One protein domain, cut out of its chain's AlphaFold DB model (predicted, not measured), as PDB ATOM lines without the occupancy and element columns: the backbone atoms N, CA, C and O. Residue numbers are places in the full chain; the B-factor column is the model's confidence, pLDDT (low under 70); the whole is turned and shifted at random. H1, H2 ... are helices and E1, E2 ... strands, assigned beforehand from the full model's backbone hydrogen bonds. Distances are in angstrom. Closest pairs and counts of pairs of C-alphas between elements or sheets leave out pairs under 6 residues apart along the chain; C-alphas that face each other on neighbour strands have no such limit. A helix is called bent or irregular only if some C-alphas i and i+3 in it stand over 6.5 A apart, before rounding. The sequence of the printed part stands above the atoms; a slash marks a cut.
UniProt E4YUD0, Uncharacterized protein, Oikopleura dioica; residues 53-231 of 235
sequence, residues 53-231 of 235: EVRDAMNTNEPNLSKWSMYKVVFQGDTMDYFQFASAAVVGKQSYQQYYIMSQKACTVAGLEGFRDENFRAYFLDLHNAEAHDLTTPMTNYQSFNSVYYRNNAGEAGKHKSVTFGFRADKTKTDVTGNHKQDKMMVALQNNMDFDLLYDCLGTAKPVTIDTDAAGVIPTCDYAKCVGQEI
ATOM      1  N   GLU A  53      25.592  -7.271   4.204       95.25
ATOM      2  CA  GLU A  53      24.784  -8.295   4.854       95.25
ATOM      3  C   GLU A  53      23.338  -7.826   5.075       95.25
ATOM      4  O   GLU A  53      22.405  -8.582   4.815       95.25
ATOM      5  N   VAL A  54      23.131  -6.555   5.454       95.12
ATOM      6  CA  VAL A  54      21.780  -5.970   5.555       95.12
ATOM      7  C   VAL A  54      21.086  -5.947   4.192       95.12
ATOM      8  O   VAL A  54      19.903  -6.267   4.108       95.12
ATOM      9  N   ARG A  55      21.803  -5.589   3.116       94.81
ATOM     10  CA  ARG A  55      21.250  -5.591   1.750       94.81
ATOM     11  C   ARG A  55      20.894  -6.993   1.273       94.81
ATOM     12  O   ARG A  55      19.815  -7.186   0.722       94.81
ATOM     13  N   ASP A  56      21.766  -7.961   1.522       93.56
ATOM     14  CA  ASP A  56      21.561  -9.356   1.130       93.56
ATOM     15  C   ASP A  56      20.413 -10.011   1.920       93.56
ATOM     16  O   ASP A  56      19.762 -10.932   1.424       93.56
ATOM     17  N   ALA A  57      20.117  -9.508   3.121       92.56
ATOM     18  CA  ALA A  57      18.979  -9.934   3.934       92.56
ATOM     19  C   ALA A  57      17.620  -9.378   3.456       92.56
ATOM     20  O   ALA A  57      16.578  -9.818   3.951       92.56
ATOM     21  N   MET A  58      17.592  -8.427   2.510       93.25
ATOM     22  CA  MET A  58      16.346  -7.840   2.006       93.25
ATOM     23  C   MET A  58      15.622  -8.787   1.045       93.25
ATOM     24  O   MET A  58      16.079  -9.065  -0.066       93.25
ATOM     25  N   ASN A  59      14.405  -9.190   1.399       91.44
ATOM     26  CA  ASN A  59      13.472  -9.790   0.457       91.44
ATOM     27  C   ASN A  59      12.723  -8.696  -0.314       91.44
ATOM     28  O   ASN A  59      11.863  -8.001   0.225       91.44
ATOM     29  N   THR A  60      13.030  -8.576  -1.605       89.06
ATOM     30  CA  THR A  60      12.504  -7.524  -2.493       89.06
ATOM     31  C   THR A  60      11.520  -8.049  -3.541       89.06
ATOM     32  O   THR A  60      11.063  -7.287  -4.403       89.06
ATOM     33  N   ASN A  61      11.194  -9.346  -3.476       85.75
ATOM     34  CA  ASN A  61      10.326 -10.042  -4.430       85.75
ATOM     35  C   ASN A  61       8.834  -9.908  -4.101       85.75
ATOM     36  O   ASN A  61       7.989 -10.472  -4.800       85.75
ATOM     37  N   GLU A  62       8.498  -9.173  -3.045       85.25
ATOM     38  CA  GLU A  62       7.113  -8.923  -2.688       85.25
ATOM     39  C   GLU A  62       6.441  -8.016  -3.725       85.25
ATOM     40  O   GLU A  62       7.033  -7.039  -4.204       85.25
ATOM     41  N   PRO A  63       5.205  -8.342  -4.124       85.81
ATOM     42  CA  PRO A  63       4.442  -7.458  -4.981       85.81
ATOM     43  C   PRO A  63       3.960  -6.228  -4.207       85.81
ATOM     44  O   PRO A  63       3.807  -6.257  -2.990       85.81
ATOM     45  N   ASN A  64       3.630  -5.164  -4.937       87.50
ATOM     46  CA  ASN A  64       3.010  -3.985  -4.338       87.50
ATOM     47  C   ASN A  64       1.636  -4.320  -3.735       87.50
ATOM     48  O   ASN A  64       0.953  -5.226  -4.221       87.50
ATOM     49  N   LEU A  65       1.200  -3.533  -2.747       88.00
ATOM     50  CA  LEU A  65      -0.018  -3.805  -1.973       88.00
ATOM     51  C   LEU A  65      -1.307  -3.891  -2.811       88.00
ATOM     52  O   LEU A  65      -2.198  -4.677  -2.492       88.00
ATOM     53  N   SER A  66      -1.428  -3.138  -3.909       84.44
ATOM     54  CA  SER A  66      -2.588  -3.255  -4.814       84.44
ATOM     55  C   SER A  66      -2.695  -4.611  -5.504       84.44
ATOM     56  O   SER A  66      -3.791  -5.036  -5.884       84.44
ATOM     57  N   LYS A  67      -1.584  -5.335  -5.654       83.25
ATOM     58  CA  LYS A  67      -1.613  -6.670  -6.236       83.25
ATOM     59  C   LYS A  67      -2.259  -7.631  -5.245       83.25
ATOM     60  O   LYS A  67      -1.924  -7.651  -4.068       83.25
ATOM     61  N   TRP A  68      -3.176  -8.458  -5.744       77.12
ATOM     62  CA  TRP A  68      -3.853  -9.494  -4.954       77.12
ATOM     63  C   TRP A  68      -4.603  -8.964  -3.722       77.12
ATOM     64  O   TRP A  68      -4.823  -9.721  -2.778       77.12
ATOM     65  N   SER A  69      -5.005  -7.685  -3.738       78.12
ATOM     66  CA  SER A  69      -5.722  -7.042  -2.629       78.12
ATOM     67  C   SER A  69      -4.979  -7.185  -1.294       78.12
ATOM     68  O   SER A  69      -5.580  -7.470  -0.259       78.12
ATOM     69  N   MET A  70      -3.655  -6.999  -1.327       81.56
ATOM     70  CA  MET A  70      -2.786  -7.052  -0.149       81.56
ATOM     71  C   MET A  70      -2.942  -5.839   0.773       81.56
ATOM     72  O   MET A  70      -2.295  -5.773   1.809       81.56
ATOM     73  N   TYR A  71      -3.848  -4.917   0.458       88.38
ATOM     74  CA  TYR A  71      -4.378  -3.969   1.423       88.38
ATOM     75  C   TYR A  71      -5.899  -3.872   1.329       88.38
ATOM     76  O   TYR A  71      -6.493  -4.060   0.264       88.38
ATOM     77  N   LYS A  72      -6.535  -3.587   2.463       90.12
ATOM     78  CA  LYS A  72      -7.979  -3.383   2.567       90.12
ATOM     79  C   LYS A  72      -8.264  -2.260   3.555       90.12
ATOM     80  O   LYS A  72      -7.704  -2.262   4.644       90.12
ATOM     81  N   VAL A  73      -9.177  -1.360   3.202       90.75
ATOM     82  CA  VAL A  73      -9.723  -0.363   4.134       90.75
ATOM     83  C   VAL A  73     -10.593  -1.079   5.161       90.75
ATOM     84  O   VAL A  73     -11.501  -1.836   4.799       90.75
ATOM     85  N   VAL A  74     -10.302  -0.869   6.438       89.25
ATOM     86  CA  VAL A  74     -11.091  -1.404   7.554       89.25
ATOM     87  C   VAL A  74     -11.981  -0.316   8.135       89.25
ATOM     88  O   VAL A  74     -13.166  -0.558   8.350       89.25
ATOM     89  N   PHE A  75     -11.429   0.876   8.344       87.19
ATOM     90  CA  PHE A  75     -12.154   2.037   8.847       87.19
ATOM     91  C   PHE A  75     -11.499   3.313   8.322       87.19
ATOM     92  O   PHE A  75     -10.276   3.378   8.235       87.19
ATOM     93  N   GLN A  76     -12.309   4.312   7.991       89.44
ATOM     94  CA  GLN A  76     -11.857   5.649   7.622       89.44
ATOM     95  C   GLN A  76     -12.317   6.611   8.714       89.44
ATOM     96  O   GLN A  76     -13.504   6.626   9.052       89.44
ATOM     97  N   GLY A  77     -11.384   7.368   9.276       85.25
ATOM     98  CA  GLY A  77     -11.653   8.341  10.333       85.25
ATOM     99  C   GLY A  77     -11.308   9.759   9.898       85.25
ATOM    100  O   GLY A  77     -10.757   9.971   8.826       85.25
ATOM    101  N   ASP A  78     -11.599  10.739  10.754       82.62
ATOM    102  CA  ASP A  78     -11.307  12.147  10.440       82.62
ATOM    103  C   ASP A  78      -9.804  12.475  10.502       82.62
ATOM    104  O   ASP A  78      -9.336  13.389   9.831       82.62
ATOM    105  N   THR A  79      -9.045  11.760  11.338       80.94
ATOM    106  CA  THR A  79      -7.601  11.990  11.559       80.94
ATOM    107  C   THR A  79      -6.771  10.711  11.536       80.94
ATOM    108  O   THR A  79      -5.544  10.762  11.645       80.94
ATOM    109  N   MET A  80      -7.429   9.554  11.448       88.44
ATOM    110  CA  MET A  80      -6.784   8.253  11.517       88.44
ATOM    111  C   MET A  80      -7.568   7.217  10.722       88.44
ATOM    112  O   MET A  80      -8.731   6.937  11.017       88.44
ATOM    113  N   ASP A  81      -6.882   6.600   9.768       90.56
ATOM    114  CA  ASP A  81      -7.429   5.581   8.884       90.56
ATOM    115  C   ASP A  81      -6.843   4.215   9.214       90.56
ATOM    116  O   ASP A  81      -5.645   4.079   9.465       90.56
ATOM    117  N   TYR A  82      -7.677   3.181   9.193       89.19
ATOM    118  CA  TYR A  82      -7.275   1.812   9.472       89.19
ATOM    119  C   TYR A  82      -7.304   0.984   8.201       89.19
ATOM    120  O   TYR A  82      -8.337   0.822   7.544       89.19
ATOM    121  N   PHE A  83      -6.170   0.364   7.924       91.00
ATOM    122  CA  PHE A  83      -5.980  -0.574   6.839       91.00
ATOM    123  C   PHE A  83      -5.584  -1.931   7.400       91.00
ATOM    124  O   PHE A  83      -4.963  -2.034   8.450       91.00
ATOM    125  N   GLN A  84      -5.907  -2.988   6.676       88.94
ATOM    126  CA  GLN A  84      -5.249  -4.271   6.842       88.94
ATOM    127  C   GLN A  84      -4.208  -4.383   5.739       88.94
ATOM    128  O   GLN A  84      -4.591  -4.318   4.572       88.94
ATOM    129  N   PHE A  85      -2.938  -4.573   6.081       90.38
ATOM    130  CA  PHE A  85      -1.887  -4.920   5.127       90.38
ATOM    131  C   PHE A  85      -1.606  -6.417   5.188       90.38
ATOM    132  O   PHE A  85      -1.707  -7.059   6.235       90.38
ATOM    133  N   ALA A  86      -1.276  -6.980   4.039       85.56
ATOM    134  CA  ALA A  86      -0.760  -8.319   3.894       85.56
ATOM    135  C   ALA A  86       0.616  -8.234   3.243       85.56
ATOM    136  O   ALA A  86       0.834  -7.442   2.328       85.56
ATOM    137  N   SER A  87       1.515  -9.098   3.681       80.12
ATOM    138  CA  SER A  87       2.830  -9.302   3.084       80.12
ATOM    139  C   SER A  87       3.080 -10.784   2.858       80.12
ATOM    140  O   SER A  87       2.284 -11.626   3.283       80.12
ATOM    141  N   ALA A  88       4.141 -11.131   2.130       79.88
ATOM    142  CA  ALA A  88       4.539 -12.530   2.018       79.88
ATOM    143  C   ALA A  88       4.860 -13.091   3.414       79.88
ATOM    144  O   ALA A  88       5.518 -12.427   4.209       79.88
ATOM    145  N   ALA A  89       4.405 -14.312   3.714       78.50
ATOM    146  CA  ALA A  89       4.672 -14.906   5.022       78.50
ATOM    147  C   ALA A  89       6.181 -15.056   5.264       78.50
ATOM    148  O   ALA A  89       6.891 -15.685   4.473       78.50
ATOM    149  N   VAL A  90       6.656 -14.545   6.398       83.31
ATOM    150  CA  VAL A  90       8.028 -14.766   6.866       83.31
ATOM    151  C   VAL A  90       8.095 -16.127   7.562       83.31
ATOM    152  O   VAL A  90       7.856 -16.254   8.768       83.31
ATOM    153  N   VAL A  91       8.324 -17.172   6.766       81.31
ATOM    154  CA  VAL A  91       8.271 -18.578   7.198       81.31
ATOM    155  C   VAL A  91       9.455 -18.923   8.097       81.31
ATOM    156  O   VAL A  91      10.600 -18.613   7.783       81.31
ATOM    157  N   GLY A  92       9.184 -19.616   9.203       81.12
ATOM    158  CA  GLY A  92      10.218 -20.142  10.097       81.12
ATOM    159  C   GLY A  92      10.940 -19.090  10.944       81.12
ATOM    160  O   GLY A  92      11.897 -19.444  11.628       81.12
ATOM    161  N   LYS A  93      10.499 -17.825  10.919       84.62
ATOM    162  CA  LYS A  93      11.115 -16.718  11.664       84.62
ATOM    163  C   LYS A  93      10.211 -16.205  12.770       84.62
ATOM    164  O   LYS A  93       8.996 -16.115  12.597       84.62
ATOM    165  N   GLN A  94      10.821 -15.880  13.908       83.62
ATOM    166  CA  GLN A  94      10.131 -15.290  15.057       83.62
ATOM    167  C   GLN A  94      10.114 -13.768  15.003       83.62
ATOM    168  O   GLN A  94       9.220 -13.165  15.580       83.62
ATOM    169  N   SER A  95      11.063 -13.144  14.313       89.25
ATOM    170  CA  SER A  95      11.127 -11.695  14.200       89.25
ATOM    171  C   SER A  95      11.514 -11.288  12.785       89.25
ATOM    172  O   SER A  95      12.165 -12.043  12.060       89.25
ATOM    173  N   TYR A  96      11.005 -10.141  12.357       92.50
ATOM    174  CA  TYR A  96      11.314  -9.544  11.066       92.50
ATOM    175  C   TYR A  96      11.072  -8.041  11.118       92.50
ATOM    176  O   TYR A  96      10.330  -7.530  11.958       92.50
ATOM    177  N   GLN A  97      11.678  -7.325  10.185       94.56
ATOM    178  CA  GLN A  97      11.344  -5.940   9.898       94.56
ATOM    179  C   GLN A  97      10.695  -5.858   8.532       94.56
ATOM    180  O   GLN A  97      11.041  -6.615   7.624       94.56
ATOM    181  N   GLN A  98       9.759  -4.934   8.374       93.94
ATOM    182  CA  GLN A  98       9.094  -4.721   7.106       93.94
ATOM    183  C   GLN A  98       8.906  -3.239   6.825       93.94
ATOM    184  O   GLN A  98       8.515  -2.451   7.687       93.94
ATOM    185  N   TYR A  99       9.209  -2.885   5.584       95.50
ATOM    186  CA  TYR A  99       9.242  -1.528   5.075       95.50
ATOM    187  C   TYR A  99       8.329  -1.401   3.866       95.50
ATOM    188  O   TYR A  99       8.219  -2.322   3.061       95.50
ATOM    189  N   TYR A 100       7.718  -0.236   3.719       94.81
ATOM    190  CA  TYR A 100       6.814   0.096   2.630       94.81
ATOM    191  C   TYR A 100       7.366   1.289   1.872       94.81
ATOM    192  O   TYR A 100       7.542   2.363   2.444       94.81
ATOM    193  N   ILE A 101       7.641   1.092   0.584       94.75
ATOM    194  CA  ILE A 101       8.257   2.111  -0.269       94.75
ATOM    195  C   ILE A 101       7.230   2.581  -1.291       94.75
ATOM    196  O   ILE A 101       6.767   1.791  -2.114       94.75
ATOM    197  N   MET A 102       6.889   3.865  -1.270       93.44
ATOM    198  CA  MET A 102       5.902   4.464  -2.174       93.44
ATOM    199  C   MET A 102       6.577   5.458  -3.111       93.44
ATOM    200  O   MET A 102       7.351   6.308  -2.673       93.44
ATOM    201  N   SER A 103       6.290   5.347  -4.409       90.62
ATOM    202  CA  SER A 103       6.885   6.211  -5.437       90.62
ATOM    203  C   SER A 103       6.037   7.447  -5.711       90.62
ATOM    204  O   SER A 103       4.807   7.366  -5.762       90.62
ATOM    205  N   GLN A 104       6.686   8.558  -6.047       89.75
ATOM    206  CA  GLN A 104       6.014   9.771  -6.516       89.75
ATOM    207  C   GLN A 104       5.239   9.566  -7.818       89.75
ATOM    208  O   GLN A 104       4.282  10.296  -8.063       89.75
ATOM    209  N   LYS A 105       5.595   8.570  -8.643       86.50
ATOM    210  CA  LYS A 105       4.858   8.270  -9.882       86.50
ATOM    211  C   LYS A 105       3.359   8.090  -9.640       86.50
ATOM    212  O   LYS A 105       2.570   8.524 -10.470       86.50
ATOM    213  N   ALA A 106       2.998   7.448  -8.536       80.44
ATOM    214  CA  ALA A 106       1.612   7.142  -8.215       80.44
ATOM    215  C   ALA A 106       1.093   7.926  -7.013       80.44
ATOM    216  O   ALA A 106      -0.040   8.374  -7.030       80.44
ATOM    217  N   CYS A 107       1.945   8.172  -6.017       87.56
ATOM    218  CA  CYS A 107       1.558   8.934  -4.837       87.56
ATOM    219  C   CYS A 107       1.524  10.458  -5.085       87.56
ATOM    220  O   CYS A 107       1.047  11.220  -4.253       87.56
ATOM    221  N   THR A 108       1.986  10.926  -6.253       89.12
ATOM    222  CA  THR A 108       2.126  12.351  -6.617       89.12
ATOM    223  C   THR A 108       3.049  13.127  -5.667       89.12
ATOM    224  O   THR A 108       3.550  12.596  -4.685       89.12
ATOM    225  N   VAL A 109       3.344  14.396  -5.966       89.75
ATOM    226  CA  VAL A 109       4.154  15.228  -5.053       89.75
ATOM    227  C   VAL A 109       3.414  15.462  -3.735       89.75
ATOM    228  O   VAL A 109       4.005  15.277  -2.675       89.75
ATOM    229  N   ALA A 110       2.121  15.794  -3.810       89.31
ATOM    230  CA  ALA A 110       1.298  16.115  -2.647       89.31
ATOM    231  C   ALA A 110       1.178  14.935  -1.672       89.31
ATOM    232  O   ALA A 110       1.266  15.124  -0.463       89.31
ATOM    233  N   GLY A 111       1.050  13.705  -2.182       88.56
ATOM    234  CA  GLY A 111       0.984  12.526  -1.319       88.56
ATOM    235  C   GLY A 111       2.302  12.279  -0.591       88.56
ATOM    236  O   GLY A 111       2.300  12.072   0.618       88.56
ATOM    237  N   LEU A 112       3.454  12.396  -1.272       89.19
ATOM    238  CA  LEU A 112       4.754  12.265  -0.592       89.19
ATOM    239  C   LEU A 112       4.975  13.363   0.452       89.19
ATOM    240  O   LEU A 112       5.626  13.104   1.462       89.19
ATOM    241  N   GLU A 113       4.472  14.573   0.217       89.19
ATOM    242  CA  GLU A 113       4.505  15.649   1.211       89.19
ATOM    243  C   GLU A 113       3.645  15.321   2.433       89.19
ATOM    244  O   GLU A 113       4.094  15.556   3.550       89.19
ATOM    245  N   GLY A 114       2.486  14.684   2.252       90.06
ATOM    246  CA  GLY A 114       1.642  14.242   3.361       90.06
ATOM    247  C   GLY A 114       2.309  13.215   4.282       90.06
ATOM    248  O   GLY A 114       2.174  13.308   5.498       90.06
ATOM    249  N   PHE A 115       3.124  12.299   3.749       90.56
ATOM    250  CA  PHE A 115       3.942  11.388   4.573       90.56
ATOM    251  C   PHE A 115       5.112  12.078   5.293       90.56
ATOM    252  O   PHE A 115       5.709  11.496   6.198       90.56
ATOM    253  N   ARG A 116       5.475  13.296   4.879       87.75
ATOM    254  CA  ARG A 116       6.495  14.126   5.539       87.75
ATOM    255  C   ARG A 116       5.897  15.072   6.577       87.75
ATOM    256  O   ARG A 116       6.664  15.753   7.256       87.75
ATOM    257  N   ASP A 117       4.572  15.142   6.668       89.00
ATOM    258  CA  ASP A 117       3.885  15.955   7.658       89.00
ATOM    259  C   ASP A 117       4.278  15.503   9.069       89.00
ATOM    260  O   ASP A 117       4.382  14.310   9.363       89.00
ATOM    261  N   GLU A 118       4.498  16.461   9.964       86.12
ATOM    262  CA  GLU A 118       4.906  16.174  11.338       86.12
ATOM    263  C   GLU A 118       3.855  15.385  12.132       86.12
ATOM    264  O   GLU A 118       4.200  14.792  13.156       86.12
ATOM    265  N   ASN A 119       2.609  15.331  11.656       85.69
ATOM    266  CA  ASN A 119       1.510  14.563  12.235       85.69
ATOM    267  C   ASN A 119       1.380  13.155  11.649       85.69
ATOM    268  O   ASN A 119       0.615  12.358  12.194       85.69
ATOM    269  N   PHE A 120       2.112  12.819  10.580       90.44
ATOM    270  CA  PHE A 120       2.049  11.475  10.021       90.44
ATOM    271  C   PHE A 120       2.610  10.455  11.015       90.44
ATOM    272  O   PHE A 120       3.775  10.532  11.420       90.44
ATOM    273  N   ARG A 121       1.798   9.473  11.405       90.25
ATOM    274  CA  ARG A 121       2.235   8.342  12.232       90.25
ATOM    275  C   ARG A 121       1.634   7.058  11.691       90.25
ATOM    276  O   ARG A 121       0.443   7.000  11.401       90.25
ATOM    277  N   ALA A 122       2.459   6.020  11.607       90.19
ATOM    278  CA  ALA A 122       2.008   4.673  11.302       90.19
ATOM    279  C   ALA A 122       2.087   3.812  12.563       90.19
ATOM    280  O   ALA A 122       3.152   3.674  13.164       90.19
ATOM    281  N   TYR A 123       0.971   3.205  12.942       87.81
ATOM    282  CA  TYR A 123       0.872   2.257  14.044       87.81
ATOM    283  C   TYR A 123       0.525   0.889  13.475       87.81
ATOM    284  O   TYR A 123      -0.548   0.705  12.904       87.81
ATOM    285  N   PHE A 124       1.437  -0.067  13.606       86.25
ATOM    286  CA  PHE A 124       1.207  -1.440  13.165       86.25
ATOM    287  C   PHE A 124       0.617  -2.237  14.313       86.25
ATOM    288  O   PHE A 124       1.128  -2.162  15.425       86.25
ATOM    289  N   LEU A 125      -0.471  -2.952  14.033       76.75
ATOM    290  CA  LEU A 125      -1.363  -3.589  14.987       76.75
ATOM    291  C   LEU A 125      -1.498  -5.096  14.712       76.75
ATOM    292  O   LEU A 125      -1.645  -5.516  13.561       76.75
ATOM    293  N   ASP A 126      -1.515  -5.919  15.766       72.38
ATOM    294  CA  ASP A 126      -2.042  -7.287  15.644       72.38
ATOM    295  C   ASP A 126      -3.550  -7.199  15.369       72.38
ATOM    296  O   ASP A 126      -4.242  -6.372  15.969       72.38
ATOM    297  N   LEU A 127      -4.066  -8.052  14.479       64.25
ATOM    298  CA  LEU A 127      -5.489  -8.122  14.132       64.25
ATOM    299  C   LEU A 127      -6.382  -8.236  15.377       64.25
ATOM    300  O   LEU A 127      -7.396  -7.551  15.454       64.25
ATOM    301  N   HIS A 128      -5.971  -9.022  16.376       60.09
ATOM    302  CA  HIS A 128      -6.756  -9.223  17.600       60.09
ATOM    303  C   HIS A 128      -6.867  -7.956  18.461       60.09
ATOM    304  O   HIS A 128      -7.893  -7.730  19.092       60.09
ATOM    305  N   ASN A 129      -5.830  -7.111  18.479       53.94
ATOM    306  CA  ASN A 129      -5.851  -5.849  19.229       53.94
ATOM    307  C   ASN A 129      -6.554  -4.737  18.444       53.94
ATOM    308  O   ASN A 129      -7.189  -3.865  19.032       53.94
ATOM    309  N   ALA A 130      -6.485  -4.782  17.113       55.91
ATOM    310  CA  ALA A 130      -7.185  -3.836  16.258       55.91
ATOM    311  C   ALA A 130      -8.714  -3.956  16.368       55.91
ATOM    312  O   ALA A 130      -9.395  -2.937  16.313       55.91
ATOM    313  N   GLU A 131      -9.252  -5.165  16.584       56.97
ATOM    314  CA  GLU A 131     -10.682  -5.373  16.875       56.97
ATOM    315  C   GLU A 131     -11.134  -4.675  18.170       56.97
ATOM    316  O   GLU A 131     -12.293  -4.280  18.287       56.97
ATOM    317  N   ALA A 132     -10.225  -4.478  19.131       55.25
ATOM    318  CA  ALA A 132     -10.506  -3.766  20.376       55.25
ATOM    319  C   ALA A 132     -10.398  -2.236  20.242       55.25
ATOM    320  O   ALA A 132     -10.753  -1.529  21.185       55.25
ATOM    321  N   HIS A 133      -9.908  -1.720  19.103       56.69
ATOM    322  CA  HIS A 133      -9.619  -0.296  18.864       56.69
ATOM    323  C   HIS A 133      -8.773   0.373  19.968       56.69
ATOM    324  O   HIS A 133      -8.782   1.596  20.115       56.69
ATOM    325  N   ASP A 134      -8.040  -0.419  20.753       55.97
ATOM    326  CA  ASP A 134      -7.262   0.061  21.888       55.97
ATOM    327  C   ASP A 134      -5.805   0.287  21.472       55.97
ATOM    328  O   ASP A 134      -5.033  -0.654  21.291       55.97
ATOM    329  N   LEU A 135      -5.434   1.560  21.330       56.84
ATOM    330  CA  LEU A 135      -4.056   1.997  21.084       56.84
ATOM    331  C   LEU A 135      -3.295   2.318  22.383       56.84
ATOM    332  O   LEU A 135      -2.133   2.718  22.329       56.84
ATOM    333  N   THR A 136      -3.945   2.215  23.548       55.12
ATOM    334  CA  THR A 136      -3.374   2.608  24.847       55.12
ATOM    335  C   THR A 136      -2.596   1.482  25.521       55.12
ATOM    336  O   THR A 136      -1.707   1.750  26.333       55.12
ATOM    337  N   THR A 137      -2.866   0.228  25.155       50.34
ATOM    338  CA  THR A 137      -2.081  -0.923  25.603       50.34
ATOM    339  C   THR A 137      -0.826  -1.067  24.730       50.34
ATOM    340  O   THR A 137      -0.959  -1.225  23.514       50.34
ATOM    341  N   PRO A 138       0.401  -1.042  25.302       48.28
ATOM    342  CA  PRO A 138       1.625  -1.224  24.535       48.28
ATOM    343  C   PRO A 138       1.570  -2.547  23.798       48.28
ATOM    344  O   PRO A 138       1.500  -3.621  24.402       48.28
ATOM    345  N   MET A 139       1.601  -2.472  22.480       58.16
ATOM    346  CA  MET A 139       1.649  -3.682  21.709       58.16
ATOM    347  C   MET A 139       3.033  -4.301  21.775       58.16
ATOM    348  O   MET A 139       4.028  -3.681  21.417       58.16
ATOM    349  N   THR A 140       3.088  -5.556  22.193       58.69
ATOM    350  CA  THR A 140       4.352  -6.278  22.334       58.69
ATOM    351  C   THR A 140       4.825  -6.924  21.034       58.69
ATOM    352  O   THR A 140       5.987  -7.294  20.945       58.69
ATOM    353  N   ASN A 141       3.940  -7.076  20.041       75.31
ATOM    354  CA  ASN A 141       4.209  -7.906  18.859       75.31
ATOM    355  C   ASN A 141       4.619  -7.094  17.628       75.31
ATOM    356  O   ASN A 141       5.267  -7.631  16.742       75.31
ATOM    357  N   TYR A 142       4.227  -5.821  17.544       83.19
ATOM    358  CA  TYR A 142       4.629  -4.931  16.457       83.19
ATOM    359  C   TYR A 142       5.120  -3.618  17.052       83.19
ATOM    360  O   TYR A 142       4.481  -3.047  17.934       83.19
ATOM    361  N   GLN A 143       6.247  -3.142  16.544       88.31
ATOM    362  CA  GLN A 143       6.885  -1.905  16.947       88.31
ATOM    363  C   GLN A 143       7.123  -1.056  15.701       88.31
ATOM    364  O   GLN A 143       8.014  -1.345  14.901       88.31
ATOM    365  N   SER A 144       6.326  -0.002  15.535       89.69
ATOM    366  CA  SER A 144       6.551   0.983  14.480       89.69
ATOM    367  C   SER A 144       7.904   1.658  14.648       89.69
ATOM    368  O   SER A 144       8.295   2.016  15.764       89.69
ATOM    369  N   PHE A 145       8.590   1.901  13.537       91.06
ATOM    370  CA  PHE A 145       9.704   2.830  13.550       91.06
ATOM    371  C   PHE A 145       9.190   4.267  13.486       91.06
ATOM    372  O   PHE A 145       8.218   4.573  12.799       91.06
ATOM    373  N   ASN A 146       9.853   5.162  14.216       81.56
ATOM    374  CA  ASN A 146       9.462   6.572  14.270       81.56
ATOM    375  C   ASN A 146       9.938   7.367  13.049       81.56
ATOM    376  O   ASN A 146       9.534   8.518  12.887       81.56
ATOM    377  N   SER A 147      10.835   6.804  12.234       82.94
ATOM    378  CA  SER A 147      11.422   7.523  11.113       82.94
ATOM    379  C   SER A 147      10.693   7.224   9.807       82.94
ATOM    380  O   SER A 147      10.229   6.115   9.537       82.94
ATOM    381  N   VAL A 148      10.604   8.264   8.986       91.81
ATOM    382  CA  VAL A 148      10.185   8.179   7.596       91.81
ATOM    383  C   VAL A 148      11.361   8.653   6.761       91.81
ATOM    384  O   VAL A 148      11.872   9.759   6.952       91.81
ATOM    385  N   TYR A 149      11.810   7.818   5.835       93.75
ATOM    386  CA  TYR A 149      12.903   8.150   4.942       93.75
ATOM    387  C   TYR A 149      12.389   8.678   3.602       93.75
ATOM    388  O   TYR A 149      11.565   8.042   2.950       93.75
ATOM    389  N   TYR A 150      12.917   9.822   3.163       93.00
ATOM    390  CA  TYR A 150      12.586  10.435   1.879       93.00
ATOM    391  C   TYR A 150      13.783  10.393   0.924       93.00
ATOM    392  O   TYR A 150      14.838  10.973   1.201       93.00
ATOM    393  N   ARG A 151      13.607   9.735  -0.225       92.81
ATOM    394  CA  ARG A 151      14.592   9.690  -1.307       92.81
ATOM    395  C   ARG A 151      14.336  10.831  -2.284       92.81
ATOM    396  O   ARG A 151      13.312  10.871  -2.965       92.81
ATOM    397  N   ASN A 152      15.302  11.734  -2.388       90.44
ATOM    398  CA  ASN A 152      15.275  12.850  -3.330       90.44
ATOM    399  C   ASN A 152      16.700  13.225  -3.731       90.44
ATOM    400  O   ASN A 152      17.191  14.308  -3.409       90.44
ATOM    401  N   ASN A 153      17.387  12.291  -4.389       89.25
ATOM    402  CA  ASN A 153      18.749  12.527  -4.842       89.25
ATOM    403  C   ASN A 153      18.734  13.485  -6.045       89.25
ATOM    404  O   ASN A 153      17.865  13.413  -6.921       89.25
ATOM    405  N   ALA A 154      19.705  14.396  -6.099       86.88
ATOM    406  CA  ALA A 154      19.844  15.311  -7.225       86.88
ATOM    407  C   ALA A 154      20.086  14.526  -8.527       86.88
ATOM    408  O   ALA A 154      20.926  13.633  -8.573       86.88
ATOM    409  N   GLY A 155      19.347  14.864  -9.587       83.38
ATOM    410  CA  GLY A 155      19.449  14.199 -10.891       83.38
ATOM    411  C   GLY A 155      18.554  12.967 -11.073       83.38
ATOM    412  O   GLY A 155      18.422  12.493 -12.199       83.38
ATOM    413  N   GLU A 156      17.881  12.477 -10.027       84.75
ATOM    414  CA  GLU A 156      16.870  11.426 -10.187       84.75
ATOM    415  C   GLU A 156      15.578  11.971 -10.800       84.75
ATOM    416  O   GLU A 156      15.078  13.041 -10.433       84.75
ATOM    417  N   ALA A 157      14.996  11.209 -11.732       85.56
ATOM    418  CA  ALA A 157      13.695  11.546 -12.297       85.56
ATOM    419  C   ALA A 157      12.628  11.565 -11.194       85.56
ATOM    420  O   ALA A 157      12.602  10.684 -10.338       85.56
ATOM    421  N   GLY A 158      11.697  12.526 -11.260       84.88
ATOM    422  CA  GLY A 158      10.667  12.714 -10.230       84.88
ATOM    423  C   GLY A 158       9.900  11.437  -9.883       84.88
ATOM    424  O   GLY A 158       9.640  11.193  -8.717       84.88
ATOM    425  N   LYS A 159       9.643  10.565 -10.867       85.12
ATOM    426  CA  LYS A 159       8.968   9.271 -10.672       85.12
ATOM    427  C   LYS A 159       9.683   8.301  -9.715       85.12
ATOM    428  O   LYS A 159       9.012   7.439  -9.160       85.12
ATOM    429  N   HIS A 160      10.998   8.446  -9.525       87.06
ATOM    430  CA  HIS A 160      11.825   7.599  -8.654       87.06
ATOM    431  C   HIS A 160      11.987   8.147  -7.237       87.06
ATOM    432  O   HIS A 160      12.465   7.427  -6.362       87.06
ATOM    433  N   LYS A 161      11.566   9.392  -6.992       91.94
ATOM    434  CA  LYS A 161      11.485   9.924  -5.633       91.94
ATOM    435  C   LYS A 161      10.485   9.093  -4.844       91.94
ATOM    436  O   LYS A 161       9.435   8.712  -5.374       91.94
ATOM    437  N   SER A 162      10.822   8.788  -3.602       93.88
ATOM    438  CA  SER A 162      10.052   7.848  -2.800       93.88
ATOM    439  C   SER A 162      10.059   8.205  -1.325       93.88
ATOM    440  O   SER A 162      10.912   8.953  -0.841       93.88
ATOM    441  N   VAL A 163       9.086   7.649  -0.617       94.88
ATOM    442  CA  VAL A 163       9.022   7.663   0.838       94.88
ATOM    443  C   VAL A 163       9.019   6.226   1.352       94.88
ATOM    444  O   VAL A 163       8.421   5.350   0.728       94.88
ATOM    445  N   THR A 164       9.743   5.976   2.440       95.50
ATOM    446  CA  THR A 164       9.891   4.660   3.071       95.50
ATOM    447  C   THR A 164       9.617   4.770   4.562       95.50
ATOM    448  O   THR A 164      10.220   5.598   5.238       95.50
ATOM    449  N   PHE A 165       8.734   3.927   5.077       94.81
ATOM    450  CA  PHE A 165       8.461   3.783   6.508       94.81
ATOM    451  C   PHE A 165       8.284   2.300   6.827       94.81
ATOM    452  O   PHE A 165       8.092   1.494   5.913       94.81
ATOM    453  N   GLY A 166       8.367   1.912   8.095       94.38
ATOM    454  CA  GLY A 166       8.300   0.499   8.441       94.38
ATOM    455  C   GLY A 166       8.105   0.218   9.917       94.38
ATOM    456  O   GLY A 166       7.845   1.112  10.726       94.38
ATOM    457  N   PHE A 167       8.240  -1.056  10.249       93.69
ATOM    458  CA  PHE A 167       8.085  -1.581  11.595       93.69
ATOM    459  C   PHE A 167       8.928  -2.837  11.791       93.69
ATOM    460  O   PHE A 167       9.377  -3.469  10.831       93.69
ATOM    461  N   ARG A 168       9.090  -3.221  13.053       92.50
ATOM    462  CA  ARG A 168       9.531  -4.547  13.475       92.50
ATOM    463  C   ARG A 168       8.336  -5.342  13.981       92.50
ATOM    464  O   ARG A 168       7.507  -4.800  14.707       92.50
ATOM    465  N   ALA A 169       8.281  -6.623  13.656       89.44
ATOM    466  CA  ALA A 169       7.368  -7.569  14.268       89.44
ATOM    467  C   ALA A 169       8.123  -8.669  15.003       89.44
ATOM    468  O   ALA A 169       9.066  -9.245  14.471       89.44
ATOM    469  N   ASP A 170       7.628  -8.998  16.188       86.69
ATOM    470  CA  ASP A 170       7.957 -10.190  16.952       86.69
ATOM    471  C   ASP A 170       6.702 -11.080  16.973       86.69
ATOM    472  O   ASP A 170       5.686 -10.775  17.607       86.69
ATOM    473  N   LYS A 171       6.737 -12.176  16.213       77.25
ATOM    474  CA  LYS A 171       5.626 -13.119  16.097       77.25
ATOM    475  C   LYS A 171       5.420 -13.831  17.432       77.25
ATOM    476  O   LYS A 171       6.344 -14.374  18.025       77.25
ATOM    477  N   THR A 172       4.168 -13.922  17.870       71.69
ATOM    478  CA  THR A 172       3.803 -14.734  19.046       71.69
ATOM    479  C   THR A 172       3.824 -16.233  18.743       71.69
ATOM    480  O   THR A 172       3.963 -17.056  19.649       71.69
ATOM    481  N   LYS A 173       3.683 -16.600  17.462       69.75
ATOM    482  CA  LYS A 173       3.782 -17.967  16.940       69.75
ATOM    483  C   LYS A 173       4.473 -17.950  15.578       69.75
ATOM    484  O   LYS A 173       4.026 -17.255  14.669       69.75
ATOM    485  N   THR A 174       5.519 -18.756  15.411       73.88
ATOM    486  CA  THR A 174       6.164 -18.945  14.105       73.88
ATOM    487  C   THR A 174       5.272 -19.748  13.166       73.88
ATOM    488  O   THR A 174       4.853 -20.856  13.506       73.88
ATOM    489  N   ASP A 175       5.069 -19.253  11.943       69.25
ATOM    490  CA  ASP A 175       4.608 -20.105  10.847       69.25
ATOM    491  C   ASP A 175       5.773 -20.970  10.357       69.25
ATOM    492  O   ASP A 175       6.523 -20.589   9.462       69.25
ATOM    493  N   VAL A 176       5.949 -22.136  10.971       71.81
ATOM    494  CA  VAL A 176       6.973 -23.113  10.560       71.81
ATOM    495  C   VAL A 176       6.611 -23.841   9.264       71.81
ATOM    496  O   VAL A 176       7.463 -24.491   8.668       71.81
ATOM    497  N   THR A 177       5.350 -23.763   8.834       65.12
ATOM    498  CA  THR A 177       4.814 -24.561   7.720       65.12
ATOM    499  C   THR A 177       4.704 -23.786   6.411       65.12
ATOM    500  O   THR A 177       4.599 -24.398   5.351       65.12
ATOM    501  N   GLY A 178       4.683 -22.453   6.473       68.12
ATOM    502  CA  GLY A 178       4.370 -21.580   5.342       68.12
ATOM    503  C   GLY A 178       2.908 -21.659   4.889       68.12
ATOM    504  O   GLY A 178       2.547 -21.089   3.856       68.12
ATOM    505  N   ASN A 179       2.051 -22.364   5.635       70.12
ATOM    506  CA  ASN A 179       0.656 -22.589   5.263       70.12
ATOM    507  C   ASN A 179      -0.165 -21.301   5.286       70.12
ATOM    508  O   ASN A 179      -1.167 -21.213   4.571       70.12
ATOM    509  N   HIS A 180       0.247 -20.301   6.069       66.56
ATOM    510  CA  HIS A 180      -0.474 -19.038   6.143       66.56
ATOM    511  C   HIS A 180      -0.314 -18.202   4.867       66.56
ATOM    512  O   HIS A 180      -1.193 -17.388   4.589       66.56
ATOM    513  N   LYS A 181       0.721 -18.465   4.043       76.62
ATOM    514  CA  LYS A 181       1.080 -17.810   2.761       76.62
ATOM    515  C   LYS A 181       1.325 -16.297   2.831       76.62
ATOM    516  O   LYS A 181       2.119 -15.781   2.048       76.62
ATOM    517  N   GLN A 182       0.659 -15.599   3.743       79.81
ATOM    518  CA  GLN A 182       0.758 -14.175   3.995       79.81
ATOM    519  C   GLN A 182       0.755 -13.904   5.497       79.81
ATOM    520  O   GLN A 182      -0.014 -14.527   6.235       79.81
ATOM    521  N   ASP A 183       1.548 -12.927   5.919       80.31
ATOM    522  CA  ASP A 183       1.390 -12.303   7.228       80.31
ATOM    523  C   ASP A 183       0.413 -11.133   7.073       80.31
ATOM    524  O   ASP A 183       0.566 -10.295   6.183       80.31
ATOM    525  N   LYS A 184      -0.641 -11.107   7.895       82.81
ATOM    526  CA  LYS A 184      -1.644 -10.036   7.893       82.81
ATOM    527  C   LYS A 184      -1.524  -9.224   9.166       82.81
ATOM    528  O   LYS A 184      -1.463  -9.786  10.257       82.81
ATOM    529  N   MET A 185      -1.561  -7.914   9.007       84.56
ATOM    530  CA  MET A 185      -1.474  -6.951  10.093       84.56
ATOM    531  C   MET A 185      -2.464  -5.825   9.864       84.56
ATOM    532  O   MET A 185      -2.863  -5.534   8.735       84.56
ATOM    533  N   MET A 186      -2.846  -5.185  10.950       86.38
ATOM    534  CA  MET A 186      -3.616  -3.958  10.918       86.38
ATOM    535  C   MET A 186      -2.652  -2.777  10.970       86.38
ATOM    536  O   MET A 186      -1.578  -2.868  11.551       86.38
ATOM    537  N   VAL A 187      -3.002  -1.680  10.320       89.44
ATOM    538  CA  VAL A 187      -2.187  -0.471  10.253       89.44
ATOM    539  C   VAL A 187      -3.111   0.709  10.462       89.44
ATOM    540  O   VAL A 187      -4.018   0.920   9.663       89.44
ATOM    541  N   ALA A 188      -2.892   1.459  11.533       89.75
ATOM    542  CA  ALA A 188      -3.538   2.741  11.751       89.75
ATOM    543  C   ALA A 188      -2.598   3.853  11.278       89.75
ATOM    544  O   ALA A 188      -1.449   3.942  11.719       89.75
ATOM    545  N   LEU A 189      -3.073   4.679  10.355       91.44
ATOM    546  CA  LEU A 189      -2.333   5.784   9.764       91.44
ATOM    547  C   LEU A 189      -2.959   7.092  10.231       91.44
ATOM    548  O   LEU A 189      -4.000   7.505   9.721       91.44
ATOM    549  N   GLN A 190      -2.316   7.749  11.191       91.94
ATOM    550  CA  GLN A 190      -2.642   9.128  11.529       91.94
ATOM    551  C   GLN A 190      -2.073  10.031  10.440       91.94
ATOM    552  O   GLN A 190      -0.876   9.965  10.154       91.94
ATOM    553  N   ASN A 191      -2.922  10.835   9.806       90.56
ATOM    554  CA  ASN A 191      -2.533  11.668   8.676       90.56
ATOM    555  C   ASN A 191      -3.548  12.802   8.439       90.56
ATOM    556  O   ASN A 191      -4.672  12.738   8.920       90.56
ATOM    557  N   ASN A 192      -3.134  13.820   7.680       88.81
ATOM    558  CA  ASN A 192      -3.990  14.926   7.226       88.81
ATOM    559  C   ASN A 192      -4.184  14.904   5.697       88.81
ATOM    560  O   ASN A 192      -4.468  15.939   5.090       88.81
ATOM    561  N   MET A 193      -3.917  13.768   5.047       89.81
ATOM    562  CA  MET A 193      -4.048  13.650   3.598       89.81
ATOM    563  C   MET A 193      -5.511  13.458   3.215       89.81
ATOM    564  O   MET A 193      -6.314  12.931   3.979       89.81
ATOM    565  N   ASP A 194      -5.837  13.857   1.989       90.75
ATOM    566  CA  ASP A 194      -7.060  13.383   1.359       90.75
ATOM    567  C   ASP A 194      -7.039  11.846   1.278       90.75
ATOM    568  O   ASP A 194      -6.002  11.241   0.979       90.75
ATOM    569  N   PHE A 195      -8.176  11.214   1.569       91.06
ATOM    570  CA  PHE A 195      -8.251   9.761   1.669       91.06
ATOM    571  C   PHE A 195      -7.965   9.068   0.335       91.06
ATOM    572  O   PHE A 195      -7.265   8.055   0.326       91.06
ATOM    573  N   ASP A 196      -8.456   9.606  -0.785       90.06
ATOM    574  CA  ASP A 196      -8.225   9.005  -2.101       90.06
ATOM    575  C   ASP A 196      -6.737   9.093  -2.458       90.06
ATOM    576  O   ASP A 196      -6.136   8.117  -2.913       90.06
ATOM    577  N   LEU A 197      -6.102  10.226  -2.136       91.19
ATOM    578  CA  LEU A 197      -4.658  10.395  -2.281       91.19
ATOM    579  C   LEU A 197      -3.873   9.379  -1.435       91.19
ATOM    580  O   LEU A 197      -2.955   8.734  -1.948       91.19
ATOM    581  N   LEU A 198      -4.233   9.202  -0.159       91.94
ATOM    582  CA  LEU A 198      -3.625   8.194   0.713       91.94
ATOM    583  C   LEU A 198      -3.824   6.781   0.148       91.94
ATOM    584  O   LEU A 198      -2.868   6.004   0.062       91.94
ATOM    585  N   TYR A 199      -5.046   6.444  -0.255       90.88
ATOM    586  CA  TYR A 199      -5.407   5.134  -0.785       90.88
ATOM    587  C   TYR A 199      -4.599   4.782  -2.043       90.88
ATOM    588  O   TYR A 199      -4.060   3.670  -2.139       90.88
ATOM    589  N   ASP A 200      -4.450   5.732  -2.966       89.25
ATOM    590  CA  ASP A 200      -3.668   5.575  -4.195       89.25
ATOM    591  C   ASP A 200      -2.167   5.434  -3.906       89.25
ATOM    592  O   ASP A 200      -1.490   4.568  -4.480       89.25
ATOM    593  N   CYS A 201      -1.636   6.229  -2.969       91.81
ATOM    594  CA  CYS A 201      -0.258   6.098  -2.497       91.81
ATOM    595  C   CYS A 201       0.019   4.677  -1.986       91.81
ATOM    596  O   CYS A 201       0.953   4.016  -2.465       91.81
ATOM    597  N   LEU A 202      -0.821   4.191  -1.065       92.25
ATOM    598  CA  LEU A 202      -0.687   2.874  -0.439       92.25
ATOM    599  C   LEU A 202      -0.787   1.735  -1.452       92.25
ATOM    600  O   LEU A 202      -0.024   0.774  -1.359       92.25
ATOM    601  N   GLY A 203      -1.646   1.858  -2.466       88.50
ATOM    602  CA  GLY A 203      -1.755   0.862  -3.535       88.50
ATOM    603  C   GLY A 203      -0.427   0.595  -4.255       88.50
ATOM    604  O   GLY A 203      -0.203  -0.504  -4.776       88.50
ATOM    605  N   THR A 204       0.495   1.561  -4.252       87.12
ATOM    606  CA  THR A 204       1.821   1.420  -4.875       87.12
ATOM    607  C   THR A 204       2.946   1.098  -3.918       87.12
ATOM    608  O   THR A 204       4.075   0.901  -4.373       87.12
ATOM    609  N   ALA A 205       2.649   1.006  -2.622       92.06
ATOM    610  CA  ALA A 205       3.635   0.644  -1.630       92.06
ATOM    611  C   ALA A 205       4.206  -0.737  -1.957       92.06
ATOM    612  O   ALA A 205       3.471  -1.724  -2.062       92.06
ATOM    613  N   LYS A 206       5.522  -0.787  -2.147       92.44
ATOM    614  CA  LYS A 206       6.280  -2.020  -2.309       92.44
ATOM    615  C   LYS A 206       6.762  -2.481  -0.930       92.44
ATOM    616  O   LYS A 206       7.566  -1.758  -0.335       92.44
ATOM    617  N   PRO A 207       6.302  -3.639  -0.432       92.94
ATOM    618  CA  PRO A 207       6.836  -4.229   0.781       92.94
ATOM    619  C   PRO A 207       8.272  -4.713   0.558       92.94
ATOM    620  O   PRO A 207       8.617  -5.215  -0.516       92.94
ATOM    621  N   VAL A 208       9.101  -4.565   1.581       94.44
ATOM    622  CA  VAL A 208      10.429  -5.171   1.678       94.44
ATOM    623  C   VAL A 208      10.582  -5.712   3.082       94.44
ATOM    624  O   VAL A 208      10.435  -4.968   4.050       94.44
ATOM    625  N   THR A 209      10.894  -6.995   3.176       93.94
ATOM    626  CA  THR A 209      11.099  -7.676   4.454       93.94
ATOM    627  C   THR A 209      12.583  -7.895   4.700       93.94
ATOM    628  O   THR A 209      13.304  -8.288   3.787       93.94
ATOM    629  N   ILE A 210      13.030  -7.685   5.934       94.19
ATOM    630  CA  ILE A 210      14.372  -8.031   6.406       94.19
ATOM    631  C   ILE A 210      14.224  -9.030   7.551       94.19
ATOM    632  O   ILE A 210      13.504  -8.778   8.520       94.19
ATOM    633  N   ASP A 211      14.902 -10.168   7.436       90.88
ATOM    634  CA  ASP A 211      15.031 -11.125   8.534       90.88
ATOM    635  C   ASP A 211      15.951 -10.544   9.617       90.88
ATOM    636  O   ASP A 211      17.116 -10.245   9.354       90.88
ATOM    637  N   THR A 212      15.441 -10.384  10.835       91.94
ATOM    638  CA  THR A 212      16.220  -9.838  11.958       91.94
ATOM    639  C   THR A 212      17.264 -10.811  12.493       91.94
ATOM    640  O   THR A 212      18.168 -10.381  13.202       91.94
ATOM    641  N   ASP A 213      17.146 -12.101  12.167       90.06
ATOM    642  CA  ASP A 213      18.123 -13.125  12.545       90.06
ATOM    643  C   ASP A 213      19.262 -13.245  11.512       90.06
ATOM    644  O   ASP A 213      20.198 -14.029  11.701       90.06
ATOM    645  N   ALA A 214      19.196 -12.501  10.400       90.31
ATOM    646  CA  ALA A 214      20.252 -12.492   9.397       90.31
ATOM    647  C   ALA A 214      21.535 -11.844   9.944       90.31
ATOM    648  O   ALA A 214      21.509 -10.906  10.743       90.31
ATOM    649  N   ALA A 215      22.687 -12.341   9.488       91.25
ATOM    650  CA  ALA A 215      23.978 -11.797   9.897       91.25
ATOM    651  C   ALA A 215      24.063 -10.293   9.583       91.25
ATOM    652  O   ALA A 215      23.622  -9.849   8.531       91.25
ATOM    653  N   GLY A 216      24.626  -9.504  10.503       90.00
ATOM    654  CA  GLY A 216      24.799  -8.057  10.326       90.00
ATOM    655  C   GLY A 216      23.530  -7.211  10.497       90.00
ATOM    656  O   GLY A 216      23.646  -5.990  10.594       90.00
ATOM    657  N   VAL A 217      22.344  -7.821  10.601       93.81
ATOM    658  CA  VAL A 217      21.100  -7.108  10.913       93.81
ATOM    659  C   VAL A 217      20.999  -6.896  12.421       93.81
ATOM    660  O   VAL A 217      21.131  -7.825  13.216       93.81
ATOM    661  N   ILE A 218      20.758  -5.652  12.829       93.69
ATOM    662  CA  ILE A 218      20.512  -5.281  14.221       93.69
ATOM    663  C   ILE A 218      18.996  -5.115  14.388       93.69
ATOM    664  O   ILE A 218      18.427  -4.183  13.819       93.69
ATOM    665  N   PRO A 219      18.308  -5.955  15.183       90.06
ATOM    666  CA  PRO A 219      16.844  -5.948  15.242       90.06
ATOM    667  C   PRO A 219      16.223  -4.617  15.689       90.06
ATOM    668  O   PRO A 219      15.090  -4.309  15.332       90.06
ATOM    669  N   THR A 220      16.940  -3.818  16.482       90.62
ATOM    670  CA  THR A 220      16.475  -2.505  16.962       90.62
ATOM    671  C   THR A 220      16.731  -1.367  15.978       90.62
ATOM    672  O   THR A 220      16.309  -0.243  16.239       90.62
ATOM    673  N   CYS A 221      17.451  -1.626  14.888       93.81
ATOM    674  CA  CYS A 221      17.770  -0.612  13.898       93.81
ATOM    675  C   CYS A 221      16.611  -0.352  12.949       93.81
ATOM    676  O   CYS A 221      15.949  -1.276  12.490       93.81
ATOM    677  N   ASP A 222      16.428   0.923  12.618       94.50
ATOM    678  CA  ASP A 222      15.538   1.342  11.548       94.50
ATOM    679  C   ASP A 222      16.334   1.511  10.246       94.50
ATOM    680  O   ASP A 222      17.065   2.485  10.052       94.50
ATOM    681  N   TYR A 223      16.183   0.550   9.340       96.00
ATOM    682  CA  TYR A 223      16.816   0.535   8.026       96.00
ATOM    683  C   TYR A 223      15.996   1.228   6.926       96.00
ATOM    684  O   TYR A 223      16.322   1.054   5.750       96.00
ATOM    685  N   ALA A 224      14.993   2.061   7.244       95.62
ATOM    686  CA  ALA A 224      14.182   2.763   6.238       95.62
ATOM    687  C   ALA A 224      15.034   3.533   5.208       95.62
ATOM    688  O   ALA A 224      14.737   3.515   4.012       95.62
ATOM    689  N   LYS A 225      16.142   4.152   5.648       94.50
ATOM    690  CA  LYS A 225      17.108   4.816   4.756       94.50
ATOM    691  C   LYS A 225      17.826   3.846   3.824       94.50
ATOM    692  O   LYS A 225      17.948   4.137   2.639       94.50
ATOM    693  N   CYS A 226      18.310   2.725   4.354       95.19
ATOM    694  CA  CYS A 226      18.992   1.692   3.576       95.19
ATOM    695  C   CYS A 226      18.035   1.126   2.517       95.19
ATOM    696  O   CYS A 226      18.307   1.200   1.324       95.19
ATOM    697  N   VAL A 227      16.847   0.698   2.943       95.75
ATOM    698  CA  VAL A 227      15.814   0.143   2.063       95.75
ATOM    699  C   VAL A 227      15.377   1.145   0.988       95.75
ATOM    700  O   VAL A 227      15.358   0.808  -0.194       95.75
ATOM    701  N   GLY A 228      15.082   2.395   1.355       94.06
ATOM    702  CA  GLY A 228      14.664   3.418   0.390       94.06
ATOM    703  C   GLY A 228      15.768   3.862  -0.582       94.06
ATOM    704  O   GLY A 228      15.470   4.383  -1.662       94.06
ATOM    705  N   GLN A 229      17.043   3.654  -0.234       92.56
ATOM    706  CA  GLN A 229      18.175   3.905  -1.132       92.56
ATOM    707  C   GLN A 229      18.474   2.729  -2.072       92.56
ATOM    708  O   GLN A 229      18.853   2.951  -3.222       92.56
ATOM    709  N   GLU A 230      18.250   1.493  -1.646       91.81
ATOM    710  CA  GLU A 230      18.507   0.319  -2.488       91.81
ATOM    711  C   GLU A 230      17.351   0.026  -3.452       91.81
ATOM    712  O   GLU A 230      17.554  -0.387  -4.596       91.81
ATOM    713  N   ILE A 231      16.111   0.266  -3.023       89.44
ATOM    714  CA  ILE A 231      14.931  -0.194  -3.752       89.44
ATOM    715  C   ILE A 231      14.297   0.948  -4.534       89.44
ATOM    716  O   ILE A 231      13.539   1.767  -4.013       89.44
TER     717      ILE A 231
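Overview. This is residues 53 to 231 of the 235 residues of an uncharacterized protein of Oikopleura dioica (UniProt E4YUD0). Two strongly twisted sheets form a sandwich, lying face to face with their strands crossed at 65 degrees. The larger sheet, E3, E5, E6, E7 and E9, curls round H5; on its opposite face H2 packs against H4, which runs along E2 of the other sheet, while H3 covers E8 on that other sheet's opposite face. The printed part has 179 residues with five named helices and nine named strands, in the order H1 E1 E2 E3 H2 E4 H3 E5 E6 E7 E8 H4 E9 H5. The smaller sheet runs E1 - E2 - E8 - E4, all antiparallel, and the larger one is branched, its neighbour pairs antiparallel. The class is mixed, helices and strands, and the whole is compact and rounded, with a radius of gyration of the C-alphas of 15.5 A and spans of 42 by 39 by 29 A.

Along the chain. Start in the branched sheet: find C-alpha 95 at (11.127, -11.695, 14.200), from which E3, residues 95 to 103, runs 26.9 A. E7, residues 162 to 170, covers 26.8 A, and E9, residues 206 to 211, 16.6 A. E5, residues 142 to 144, and E6, residues 149 to 151, are the short strands here. Then look for the other sheet: E1, residues 71 to 75, is 12.3 A long; E2, residues 80 to 88, 25.5 A; E8, residues 182 to 190, 24.7 A; and E4, residues 121 to 125, 12.8 A. The helices are H1, residues 53 to 56, beginning at C-alpha 53, (24.784, -8.295, 4.854); H2, residues 104 to 114, 11.7 A; H3, residues 127 to 130; H4, residues 195 to 203, 12.2 A; and H5, residues 224 to 230, ending at C-alpha 230, (18.507, 0.319, -2.488). H2 is irregular: C-alphas 106 and 109 are 9.0 A apart.

Arrangement. In the branched sheet, look first at E7, which has E3 on one side and, on the other side, E5 beside residues 167 to 169 and E6 beside residues 162 to 164. N 98 and O 167 join E3 to E7 at 2.9 A, within hydrogen-bond range; N 143 and O 168 do so for E5 at 2.8 A, and N 149 and O 164 for the hairpin of E6 and E7 at 2.8 A. E9 lies on the other side of E3 from E7, with N 99 and O 208 at 2.9 A. The sheet curls round H5, whose closest C-alpha pair with E6 is Tyr 149 and Lys 225, 5.4 A. H2 is on the opposite face; its closest C-alphas with E7 are those of Gln 104 and Ser 162, 5.8 A. H2 and H4 touch, with the C-alphas of Cys 107 and Cys 201 4.1 A apart, at a steep tilt of 49 degrees, opposite ways. H4 only grazes the branched sheet with residues 200 to 203. In the other sheet, N 74 and O 82 are 2.8 A apart in the hairpin of E1 and E2, N 83 and O 187 2.8 A between E2 and E8, and N 123 and O 188 2.8 A between E8 and E4. H4 lies over E2 at a height over the sheet of 9.6 A, along the strands at 11 degrees on the local plane. H3 lies over E8 on the opposite face, at a height of 8.3 A. H1 and H5 only just touch, with 3 pairs of C-alphas within 8 A, the closest those of Arg 55 and Glu 230, 7.8 A. Every O i to N i+4 pair is within hydrogen-bond range in H4 and H5, and 5 of 7 in H2; H1 and H3 are too short for such a pair.

Size, cuts and confidence. The two C-alphas farthest apart, Ala 132 and Gly 155, are 46.9 A apart. The printed part has no cut. The long links are H1 to E1, H3 to E5, E7 to E8 and E9 to H5. In the first of these, residues 58 to 59 pair antiparallel with residues 209 to 210 of E9. The mean pLDDT of the printed part is 85.3; look for values under 70 at residues 127 to 140, 173, 175, 177 to 178 and 180.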